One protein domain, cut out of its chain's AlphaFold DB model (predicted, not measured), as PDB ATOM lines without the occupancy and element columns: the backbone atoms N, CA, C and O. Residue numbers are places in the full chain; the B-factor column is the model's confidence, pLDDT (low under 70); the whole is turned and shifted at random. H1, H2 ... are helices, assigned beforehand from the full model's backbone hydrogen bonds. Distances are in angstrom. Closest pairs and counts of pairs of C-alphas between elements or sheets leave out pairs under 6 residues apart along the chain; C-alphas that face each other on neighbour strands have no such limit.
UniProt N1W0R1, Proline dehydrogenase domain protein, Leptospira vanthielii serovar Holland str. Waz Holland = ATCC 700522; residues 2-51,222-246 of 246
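AT A GLANCE: This is residues 2 to 51 and 222 to 246 of the 246 residues of the protein "Proline dehydrogenase domain protein" of Leptospira vanthielii serovar Holland str. Waz Holland = ATCC 700522 (UniProt N1W0R1). What is the shape? Residues 2 to 10 of the long helix H1 stick out from a small helical head, in which H4 lies side by side with residues 15 to 23 of H1. H2, H3 and H5 curve round H4, with H3 and H5 crossing. What makes it up? The printed part has 75 residues with five named helices, H1 to H5 in order, and no named strand; the class is all helix. It is elongated, 45 by 28 by 20 A, and only just compact, close to loose, with a radius of gyration of the C-alphas of 13.6 A.

HOW THE PARTS SIT: What does the longest helix touch? H1, residues 2 to 23, touches H4, residues 222 to 231, with residues 15 to 23 alone, opposite ways at a shallow tilt of 12 degrees; their closest C-alphas, of Ser 16 and Ala 230, are 4.3 A apart. What else touches H4, the hub? H2, residues 26 to 33, does so at 72 degrees, only just about perpendicular, the closest C-alphas being Lys 29 and Tyr 222 at 6.4 A. H3, residues 36 to 46, does so the same way at 36 degrees, only just steep, closest at the C-alphas of Ala 46 and Leu 225, 5.3 A. H5, residues 235 to 245, touches H4 only at the corner, and only just, with 3 pairs of C-alphas within 8 A, the closest being Ile 229 and Asn 235 at 5.3 A. How do H3 and H5 stand? They touch, opposite ways at a steep tilt of 58 degrees, closest at the C-alphas of Ala 45 and Ala 239, 4.7 A; H1 is apart from both. Are the backbones in range? Every O i to N i+4 pair is within hydrogen-bond range in H1, H2, H4 and H5, and 5 of 7 are in H3.

IN THESE COORDINATES: Where do the ends lie? H1 begins at C-alpha 2, (32.043, 23.851, -44.207), and H5 ends at C-alpha 245, (21.882, -10.001, -36.352). How long are the helices? From first to last C-alpha H1 measures 31.6 A, H2 10.4 A, H3 14.7 A, H4 14.5 A and H5 15.0 A.

THE WHOLE: Is there a cut? Residues 52 to 221 are not printed, and C-alphas 51 and 222 are 13.7 A apart across the cut; of the links printed whole, H1 to H2, H2 to H3 and H4 to H5 are tight. Where is confidence low? Residues 2 to 4 and residue 246 have pLDDT under 70.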
ATOM      1  N   GLU A   2      33.418  23.343 -44.331       61.34
ATOM      2  CA  GLU A   2      32.043  23.851 -44.207       61.34
ATOM      3  C   GLU A   2      31.121  23.440 -45.374       61.34
ATOM      4  O   GLU A   2      30.015  22.975 -45.139       61.34
ATOM      5  N   SER A   3      31.622  23.439 -46.618       66.06
ATOM      6  CA  SER A   3      30.855  22.995 -47.799       66.06
ATOM      7  C   SER A   3      30.498  21.501 -47.806       66.06
ATOM      8  O   SER A   3      29.417  21.130 -48.250       66.06
ATOM      9  N   LYS A   4      31.380  20.631 -47.291       67.12
ATOM     10  CA  LYS A   4      31.109  19.185 -47.166       67.12
ATOM     11  C   LYS A   4      30.123  18.885 -46.038       67.12
ATOM     12  O   LYS A   4      29.327  17.964 -46.176       67.12
ATOM     13  N   LYS A   5      30.189  19.649 -44.941       70.62
ATOM     14  CA  LYS A   5      29.232  19.547 -43.832       70.62
ATOM     15  C   LYS A   5      27.833  19.957 -44.300       70.62
ATOM     16  O   LYS A   5      26.908  19.177 -44.139       70.62
ATOM     17  N   ASN A   6      27.735  21.085 -45.005       78.88
ATOM     18  CA  ASN A   6      26.472  21.564 -45.565       78.88
ATOM     19  C   ASN A   6      25.839  20.556 -46.545       78.88
ATOM     20  O   ASN A   6      24.648  20.287 -46.472       78.88
ATOM     21  N   TYR A   7      26.647  19.920 -47.402       86.19
ATOM     22  CA  TYR A   7      26.160  18.880 -48.318       86.19
ATOM     23  C   TYR A   7      25.666  17.614 -47.597       86.19
ATOM     24  O   TYR A   7      24.666  17.021 -47.992       86.19
ATOM     25  N   MET A   8      26.357  17.182 -46.537       87.12
ATOM     26  CA  MET A   8      25.904  16.041 -45.735       87.12
ATOM     27  C   MET A   8      24.574  16.349 -45.040       87.12
ATOM     28  O   MET A   8      23.673  15.514 -45.061       87.12
ATOM     29  N   ASP A   9      24.439  17.546 -44.470       87.94
ATOM     30  CA  ASP A   9      23.210  17.983 -43.806       87.94
ATOM     31  C   ASP A   9      22.034  18.039 -44.805       87.94
ATOM     32  O   ASP A   9      20.945  17.551 -44.502       87.94
ATOM     33  N   GLU A  10      22.264  18.513 -46.037       91.81
ATOM     34  CA  GLU A  10      21.274  18.477 -47.126       91.81
ATOM     35  C   GLU A  10      20.843  17.047 -47.498       91.81
ATOM     36  O   GLU A  10      19.653  16.788 -47.702       91.81
ATOM     37  N   LEU A  11      21.785  16.097 -47.567       91.19
ATOM     38  CA  LEU A  11      21.471  14.694 -47.855       91.19
ATOM     39  C   LEU A  11      20.663  14.034 -46.733       91.19
ATOM     40  O   LEU A  11      19.736  13.272 -47.013       91.19
ATOM     41  N   LEU A  12      20.996  14.323 -45.473       91.44
ATOM     42  CA  LEU A  12      20.231  13.834 -44.325       91.44
ATOM     43  C   LEU A  12      18.815  14.418 -44.332       91.44
ATOM     44  O   LEU A  12      17.845  13.682 -44.166       91.44
ATOM     45  N   GLU A  13      18.663  15.705 -44.623       91.38
ATOM     46  CA  GLU A  13      17.346  16.330 -44.741       91.38
ATOM     47  C   GLU A  13      16.505  15.692 -45.862       91.38
ATOM     48  O   GLU A  13      15.320  15.394 -45.678       91.38
ATOM     49  N   LEU A  14      17.115  15.410 -47.020       92.62
ATOM     50  CA  LEU A  14      16.448  14.707 -48.117       92.62
ATOM     51  C   LEU A  14      16.020  13.287 -47.709       92.62
ATOM     52  O   LEU A  14      14.888  12.883 -47.982       92.62
ATOM     53  N   GLY A  15      16.900  12.550 -47.027       91.31
ATOM     54  CA  GLY A  15      16.607  11.213 -46.508       91.31
ATOM     55  C   GLY A  15      15.454  11.215 -45.503       91.31
ATOM     56  O   GLY A  15      14.546  10.389 -45.611       91.31
ATOM     57  N   SER A  16      15.436  12.181 -44.579       90.62
ATOM     58  CA  SER A  16      14.343  12.360 -43.614       90.62
ATOM     59  C   SER A  16      13.006  12.569 -44.325       90.62
ATOM     60  O   SER A  16      12.030  11.874 -44.037       90.62
ATOM     61  N   LYS A  17      12.964  13.468 -45.319       90.06
ATOM     62  CA  LYS A  17      11.756  13.735 -46.118       90.06
ATOM     63  C   LYS A  17      11.265  12.498 -46.860       90.06
ATOM     64  O   LYS A  17      10.075  12.194 -46.803       90.06
ATOM     65  N   ALA A  18      12.164  11.770 -47.520       90.31
ATOM     66  CA  ALA A  18      11.810  10.557 -48.252       90.31
ATOM     67  C   ALA A  18      11.193   9.492 -47.328       90.31
ATOM     68  O   ALA A  18      10.165   8.906 -47.663       90.31
ATOM     69  N   LEU A  19      11.771   9.289 -46.140       88.94
ATOM     70  CA  LEU A  19      11.259   8.336 -45.153       88.94
ATOM     71  C   LEU A  19       9.898   8.753 -44.590       88.94
ATOM     72  O   LEU A  19       9.029   7.899 -44.440       88.94
ATOM     73  N   ARG A  20       9.669  10.049 -44.338       87.06
ATOM     74  CA  ARG A  20       8.349  10.560 -43.919       87.06
ATOM     75  C   ARG A  20       7.283  10.323 -44.986       87.06
ATOM     76  O   ARG A  20       6.170   9.940 -44.651       87.06
ATOM     77  N   ILE A  21       7.624  10.498 -46.263       85.88
ATOM     78  CA  ILE A  21       6.712  10.189 -47.373       85.88
ATOM     79  C   ILE A  21       6.417   8.684 -47.421       85.88
ATOM     80  O   ILE A  21       5.259   8.292 -47.529       85.88
ATOM     81  N   ALA A  22       7.442   7.837 -47.295       85.38
ATOM     82  CA  ALA A  22       7.272   6.384 -47.272       85.38
ATOM     83  C   ALA A  22       6.417   5.904 -46.084       85.38
ATOM     84  O   ALA A  22       5.645   4.954 -46.225       85.38
ATOM     85  N   ALA A  23       6.514   6.584 -44.939       84.50
ATOM     86  CA  ALA A  23       5.729   6.297 -43.742       84.50
ATOM     87  C   ALA A  23       4.217   6.498 -43.959       84.50
ATOM     88  O   ALA A  23       3.411   5.792 -43.361       84.50
ATOM     89  N   LEU A  24       3.837   7.432 -44.840       85.44
ATOM     90  CA  LEU A  24       2.445   7.746 -45.183       85.44
ATOM     91  C   LEU A  24       1.898   6.897 -46.343       85.44
ATOM     92  O   LEU A  24       0.738   7.049 -46.729       85.44
ATOM     93  N   ASN A  25       2.710   6.010 -46.926       88.56
ATOM     94  CA  ASN A  25       2.268   5.135 -48.004       88.56
ATOM     95  C   ASN A  25       1.463   3.952 -47.441       88.56
ATOM     96  O   ASN A  25       2.026   2.960 -46.972       88.56
ATOM     97  N   ILE A  26       0.137   4.066 -47.523       87.44
ATOM     98  CA  ILE A  26      -0.803   3.067 -47.004       87.44
ATOM     99  C   ILE A  26      -0.685   1.710 -47.710       87.44
ATOM    100  O   ILE A  26      -0.806   0.674 -47.060       87.44
ATOM    101  N   ASP A  27      -0.385   1.692 -49.011       93.38
ATOM    102  CA  ASP A  27      -0.243   0.449 -49.774       93.38
ATOM    103  C   ASP A  27       1.015  -0.309 -49.344       93.38
ATOM    104  O   ASP A  27       0.970  -1.520 -49.126       93.38
ATOM    105  N   ALA A  28       2.127   0.405 -49.148       91.38
ATOM    106  CA  ALA A  28       3.367  -0.171 -48.636       91.38
ATOM    107  C   ALA A  28       3.195  -0.692 -47.204       91.38
ATOM    108  O   ALA A  28       3.592  -1.824 -46.916       91.38
ATOM    109  N   LYS A  29       2.550   0.099 -46.333       91.06
ATOM    110  CA  LYS A  29       2.190  -0.313 -44.972       91.06
ATOM    111  C   LYS A  29       1.392  -1.618 -45.002       91.06
ATOM    112  O   LYS A  29       1.796  -2.596 -44.377       91.06
ATOM    113  N   ASN A  30       0.298  -1.652 -45.763       92.69
ATOM    114  CA  ASN A  30      -0.572  -2.821 -45.863       92.69
ATOM    115  C   ASN A  30       0.168  -4.034 -46.432       92.69
ATOM    116  O   ASN A  30      -0.007  -5.142 -45.930       92.69
ATOM    117  N   PHE A  31       1.003  -3.847 -47.453       95.38
ATOM    118  CA  PHE A  31       1.788  -4.930 -48.034       95.38
ATOM    119  C   PHE A  31       2.774  -5.532 -47.027       95.38
ATOM    120  O   PHE A  31       2.867  -6.752 -46.918       95.38
ATOM    121  N   ILE A  32       3.483  -4.693 -46.267       95.00
ATOM    122  CA  ILE A  32       4.458  -5.140 -45.266       95.00
ATOM    123  C   ILE A  32       3.767  -5.820 -44.087       95.00
ATOM    124  O   ILE A  32       4.174  -6.914 -43.704       95.00
ATOM    125  N   LEU A  33       2.727  -5.202 -43.520       93.19
ATOM    126  CA  LEU A  33       2.080  -5.716 -42.312       93.19
ATOM    127  C   LEU A  33       1.288  -7.007 -42.560       93.19
ATOM    128  O   LEU A  33       1.190  -7.834 -41.658       93.19
ATOM    129  N   ASN A  34       0.772  -7.214 -43.777       95.06
ATOM    130  CA  ASN A  34       0.038  -8.432 -44.141       95.06
ATOM    131  C   ASN A  34       0.918  -9.522 -44.780       95.06
ATOM    132  O   ASN A  34       0.421 -10.604 -45.089       95.06
ATOM    133  N   ASN A  35       2.213  -9.268 -44.993       97.31
ATOM    134  CA  ASN A  35       3.155 -10.272 -45.474       97.31
ATOM    135  C   ASN A  35       3.983 -10.801 -44.301       97.31
ATOM    136  O   ASN A  35       4.831 -10.092 -43.771       97.31
ATOM    137  N   GLU A  36       3.777 -12.063 -43.924       96.25
ATOM    138  CA  GLU A  36       4.425 -12.678 -42.759       96.25
ATOM    139  C   GLU A  36       5.959 -12.571 -42.790       96.25
ATOM    140  O   GLU A  36       6.575 -12.171 -41.801       96.25
ATOM    141  N   ALA A  37       6.588 -12.866 -43.932       96.69
ATOM    142  CA  ALA A  37       8.041 -12.823 -44.057       96.69
ATOM    143  C   ALA A  37       8.583 -11.398 -43.877       96.69
ATOM    144  O   ALA A  37       9.564 -11.197 -43.157       96.69
ATOM    145  N   LEU A  38       7.940 -10.402 -44.492       95.69
ATOM    146  CA  LEU A  38       8.330  -8.999 -44.346       95.69
ATOM    147  C   LEU A  38       8.043  -8.475 -42.942       95.69
ATOM    148  O   LEU A  38       8.901  -7.796 -42.380       95.69
ATOM    149  N   PHE A  39       6.892  -8.824 -42.365       95.12
ATOM    150  CA  PHE A  39       6.524  -8.465 -41.004       95.12
ATOM    151  C   PHE A  39       7.585  -8.961 -40.022       95.12
ATOM    152  O   PHE A  39       8.185  -8.154 -39.321       95.12
ATOM    153  N   ILE A  40       7.885 -10.264 -40.022       94.19
ATOM    154  CA  ILE A  40       8.877 -10.865 -39.117       94.19
ATOM    155  C   ILE A  40      10.254 -10.229 -39.322       94.19
ATOM    156  O   ILE A  40      10.933  -9.894 -38.352       94.19
ATOM    157  N   THR A  41      10.662 -10.042 -40.578       95.31
ATOM    158  CA  THR A  41      11.990  -9.518 -40.913       95.31
ATOM    159  C   THR A  41      12.150  -8.073 -40.448       95.31
ATOM    160  O   THR A  41      13.070  -7.770 -39.695       95.31
ATOM    161  N   LEU A  42      11.250  -7.176 -40.854       94.94
ATOM    162  CA  LEU A  42      11.353  -5.746 -40.552       94.94
ATOM    163  C   LEU A  42      11.010  -5.426 -39.090       94.94
ATOM    164  O   LEU A  42      11.554  -4.470 -38.533       94.94
ATOM    165  N   LYS A  43      10.192  -6.255 -38.427       94.75
ATOM    166  CA  LYS A  43       9.906  -6.119 -36.992       94.75
ATOM    167  C   LYS A  43      11.172  -6.211 -36.136       94.75
ATOM    168  O   LYS A  43      11.237  -5.558 -35.098       94.75
ATOM    169  N   LYS A  44      12.207  -6.943 -36.568       94.94
ATOM    170  CA  LYS A  44      13.504  -6.981 -35.864       94.94
ATOM    171  C   LYS A  44      14.079  -5.578 -35.645       94.94
ATOM    172  O   LYS A  44      14.478  -5.257 -34.532       94.94
ATOM    173  N   ALA A  45      14.020  -4.721 -36.667       94.81
ATOM    174  CA  ALA A  45      14.419  -3.320 -36.551       94.81
ATOM    175  C   ALA A  45      13.434  -2.496 -35.703       94.81
ATOM    176  O   ALA A  45      13.842  -1.625 -34.937       94.81
ATOM    177  N   ALA A  46      12.129  -2.769 -35.808       94.19
ATOM    178  CA  ALA A  46      11.110  -2.069 -35.022       94.19
ATOM    179  C   ALA A  46      11.225  -2.340 -33.512       94.19
ATOM    180  O   ALA A  46      11.033  -1.419 -32.722       94.19
ATOM    181  N   ASN A  47      11.595  -3.562 -33.107       93.38
ATOM    182  CA  ASN A  47      11.690  -4.011 -31.709       93.38
ATOM    183  C   ASN A  47      12.597  -3.141 -30.829       93.38
ATOM    184  O   ASN A  47      12.405  -3.099 -29.612       93.38
ATOM    185  N   ARG A  48      13.557  -2.434 -31.436       91.56
ATOM    186  CA  ARG A  48      14.405  -1.446 -30.760       91.56
ATOM    187  C   ARG A  48      13.606  -0.275 -30.192       91.56
ATOM    188  O   ARG A  48      14.006   0.293 -29.185       91.56
ATOM    189  N   TYR A  49      12.513   0.094 -30.849       91.69
ATOM    190  CA  TYR A  49      11.769   1.327 -30.600       91.69
ATOM    191  C   TYR A  49      10.380   1.100 -29.996       91.69
ATOM    192  O   TYR A  49       9.678   2.064 -29.703       91.69
ATOM    193  N   ILE A  50       9.962  -0.158 -29.840       94.44
ATOM    194  CA  ILE A  50       8.606  -0.523 -29.412       94.44
ATOM    195  C   ILE A  50       8.655  -1.463 -28.204       94.44
ATOM    196  O   ILE A  50       9.623  -2.204 -27.997       94.44
ATOM    197  N   GLY A  51       7.591  -1.455 -27.403       94.62
ATOM    198  CA  GLY A  51       7.398  -2.363 -26.273       94.62
ATOM    199  C   GLY A  51       7.302  -3.825 -26.714       94.62
ATOM    200  O   GLY A  51       7.917  -4.696 -26.104       94.62
ATOM    201  N   TYR A 222       4.793  -0.122 -38.300       91.12
ATOM    202  CA  TYR A 222       5.419   0.364 -39.543       91.12
ATOM    203  C   TYR A 222       5.660   1.881 -39.529       91.12
ATOM    204  O   TYR A 222       6.784   2.338 -39.751       91.12
ATOM    205  N   LEU A 223       4.624   2.659 -39.196       87.31
ATOM    206  CA  LEU A 223       4.705   4.120 -39.118       87.31
ATOM    207  C   LEU A 223       5.756   4.563 -38.090       87.31
ATOM    208  O   LEU A 223       6.548   5.471 -38.354       87.31
ATOM    209  N   TYR A 224       5.794   3.891 -36.936       86.88
ATOM    210  CA  TYR A 224       6.761   4.170 -35.881       86.88
ATOM    211  C   TYR A 224       8.185   3.924 -36.369       86.88
ATOM    212  O   TYR A 224       8.998   4.843 -36.293       86.88
ATOM    213  N   LEU A 225       8.477   2.751 -36.943       91.12
ATOM    214  CA  LEU A 225       9.801   2.437 -37.483       91.12
ATOM    215  C   LEU A 225      10.253   3.489 -38.507       91.12
ATOM    216  O   LEU A 225      11.341   4.050 -38.368       91.12
ATOM    217  N   CYS A 226       9.409   3.815 -39.491       90.75
ATOM    218  CA  CYS A 226       9.740   4.820 -40.500       90.75
ATOM    219  C   CYS A 226      10.029   6.192 -39.876       90.75
ATOM    220  O   CYS A 226      11.019   6.826 -40.241       90.75
ATOM    221  N   ASN A 227       9.229   6.629 -38.900       87.25
ATOM    222  CA  ASN A 227       9.449   7.897 -38.205       87.25
ATOM    223  C   ASN A 227      10.751   7.903 -37.387       87.25
ATOM    224  O   ASN A 227      11.468   8.901 -37.404       87.25
ATOM    225  N   ARG A 228      11.104   6.794 -36.720       89.00
ATOM    226  CA  ARG A 228      12.366   6.680 -35.962       89.00
ATOM    227  C   ARG A 228      13.594   6.764 -36.867       89.00
ATOM    228  O   ARG A 228      14.591   7.382 -36.497       89.00
ATOM    229  N   ILE A 229      13.525   6.168 -38.057       91.62
ATOM    230  CA  ILE A 229      14.595   6.293 -39.053       91.62
ATOM    231  C   ILE A 229      14.583   7.709 -39.646       91.62
ATOM    232  O   ILE A 229      15.640   8.300 -39.819       91.62
ATOM    233  N   ALA A 230      13.415   8.304 -39.899       89.06
ATOM    234  CA  ALA A 230      13.321   9.650 -40.462       89.06
ATOM    235  C   ALA A 230      13.878  10.741 -39.534       89.06
ATOM    236  O   ALA A 230      14.408  11.735 -40.026       89.06
ATOM    237  N   GLU A 231      13.768  10.588 -38.213       85.50
ATOM    238  CA  GLU A 231      14.375  11.522 -37.254       85.50
ATOM    239  C   GLU A 231      15.903  11.549 -37.338       85.50
ATOM    240  O   GLU A 231      16.509  12.600 -37.147       85.50
ATOM    241  N   TYR A 232      16.527  10.417 -37.670       88.19
ATOM    242  CA  TYR A 232      17.959  10.349 -37.932       88.19
ATOM    243  C   TYR A 232      18.252   9.316 -39.031       88.19
ATOM    244  O   TYR A 232      18.432   8.135 -38.722       88.19
ATOM    245  N   PRO A 233      18.323   9.731 -40.314       90.50
ATOM    246  CA  PRO A 233      18.332   8.818 -41.467       90.50
ATOM    247  C   PRO A 233      19.427   7.752 -41.463       90.50
ATOM    248  O   PRO A 233      19.234   6.671 -42.016       90.50
ATOM    249  N   LEU A 234      20.565   8.001 -40.803       91.31
ATOM    250  CA  LEU A 234      21.634   7.004 -40.672       91.31
ATOM    251  C   LEU A 234      21.241   5.798 -39.803       91.31
ATOM    252  O   LEU A 234      21.899   4.761 -39.879       91.31
ATOM    253  N   ASN A 235      20.147   5.873 -39.039       91.88
ATOM    254  CA  ASN A 235      19.573   4.713 -38.353       91.88
ATOM    255  C   ASN A 235      19.131   3.610 -39.328       91.88
ATOM    256  O   ASN A 235      18.911   2.489 -38.885       91.88
ATOM    257  N   ILE A 236      19.064   3.875 -40.640       93.25
ATOM    258  CA  ILE A 236      18.816   2.833 -41.641       93.25
ATOM    259  C   ILE A 236      19.868   1.719 -41.583       93.25
ATOM    260  O   ILE A 236      19.522   0.551 -41.706       93.25
ATOM    261  N   PHE A 237      21.137   2.052 -41.326       94.06
ATOM    262  CA  PHE A 237      22.197   1.048 -41.213       94.06
ATOM    263  C   PHE A 237      22.009   0.186 -39.966       94.06
ATOM    264  O   PHE A 237      22.094  -1.031 -40.047       94.06
ATOM    265  N   ARG A 238      21.627   0.807 -38.845       92.00
ATOM    266  CA  ARG A 238      21.286   0.079 -37.615       92.00
ATOM    267  C   ARG A 238      20.074  -0.830 -37.805       92.00
ATOM    268  O   ARG A 238      20.080  -1.950 -37.321       92.00
ATOM    269  N   ALA A 239      19.059  -0.371 -38.537       93.62
ATOM    270  CA  ALA A 239      17.899  -1.193 -38.861       93.62
ATOM    271  C   ALA A 239      18.300  -2.435 -39.678       93.62
ATOM    272  O   ALA A 239      17.804  -3.526 -39.411       93.62
ATOM    273  N   LEU A 240      19.219  -2.291 -40.639       95.00
ATOM    274  CA  LEU A 240      19.759  -3.427 -41.392       95.00
ATOM    275  C   LEU A 240      20.557  -4.383 -40.494       95.00
ATOM    276  O   LEU A 240      20.368  -5.594 -40.595       95.00
ATOM    277  N   ASP A 241      21.385  -3.854 -39.592       94.69
ATOM    278  CA  ASP A 241      22.123  -4.667 -38.621       94.69
ATOM    279  C   ASP A 241      21.166  -5.469 -37.728       94.69
ATOM    280  O   ASP A 241      21.360  -6.674 -37.557       94.69
ATOM    281  N   ASP A 242      20.099  -4.842 -37.222       93.81
ATOM    282  CA  ASP A 242      19.072  -5.496 -36.400       93.81
ATOM    283  C   ASP A 242      18.361  -6.617 -37.182       93.81
ATOM    284  O   ASP A 242      18.108  -7.697 -36.649       93.81
ATOM    285  N   ILE A 243      18.083  -6.412 -38.471       94.62
ATOM    286  CA  ILE A 243      17.447  -7.423 -39.331       94.62
ATOM    287  C   ILE A 243      18.323  -8.677 -39.486       94.62
ATOM    288  O   ILE A 243      17.803  -9.801 -39.459       94.62
ATOM    289  N   VAL A 244      19.635  -8.491 -39.656       91.94
ATOM    290  CA  VAL A 244      20.590  -9.574 -39.953       91.94
ATOM    291  C   VAL A 244      21.112 -10.258 -38.687       91.94
ATOM    292  O   VAL A 244      21.392 -11.453 -38.718       91.94
ATOM    293  N   SER A 245      21.234  -9.521 -37.582       84.19
ATOM    294  CA  SER A 245      21.882 -10.001 -36.352       84.19
ATOM    295  C   SER A 245      20.936 -10.705 -35.373       84.19
ATOM    296  O   SER A 245      21.413 -11.227 -34.366       84.19
ATOM    297  N   SER A 246      19.623 -10.703 -35.643       60.19
ATOM    298  CA  SER A 246      18.593 -11.288 -34.762       60.19
ATOM    299  C   SER A 246      18.168 -12.693 -35.160       60.19
ATOM    300  O   SER A 246      17.945 -12.908 -36.376       60.19
TER     301      SER A 246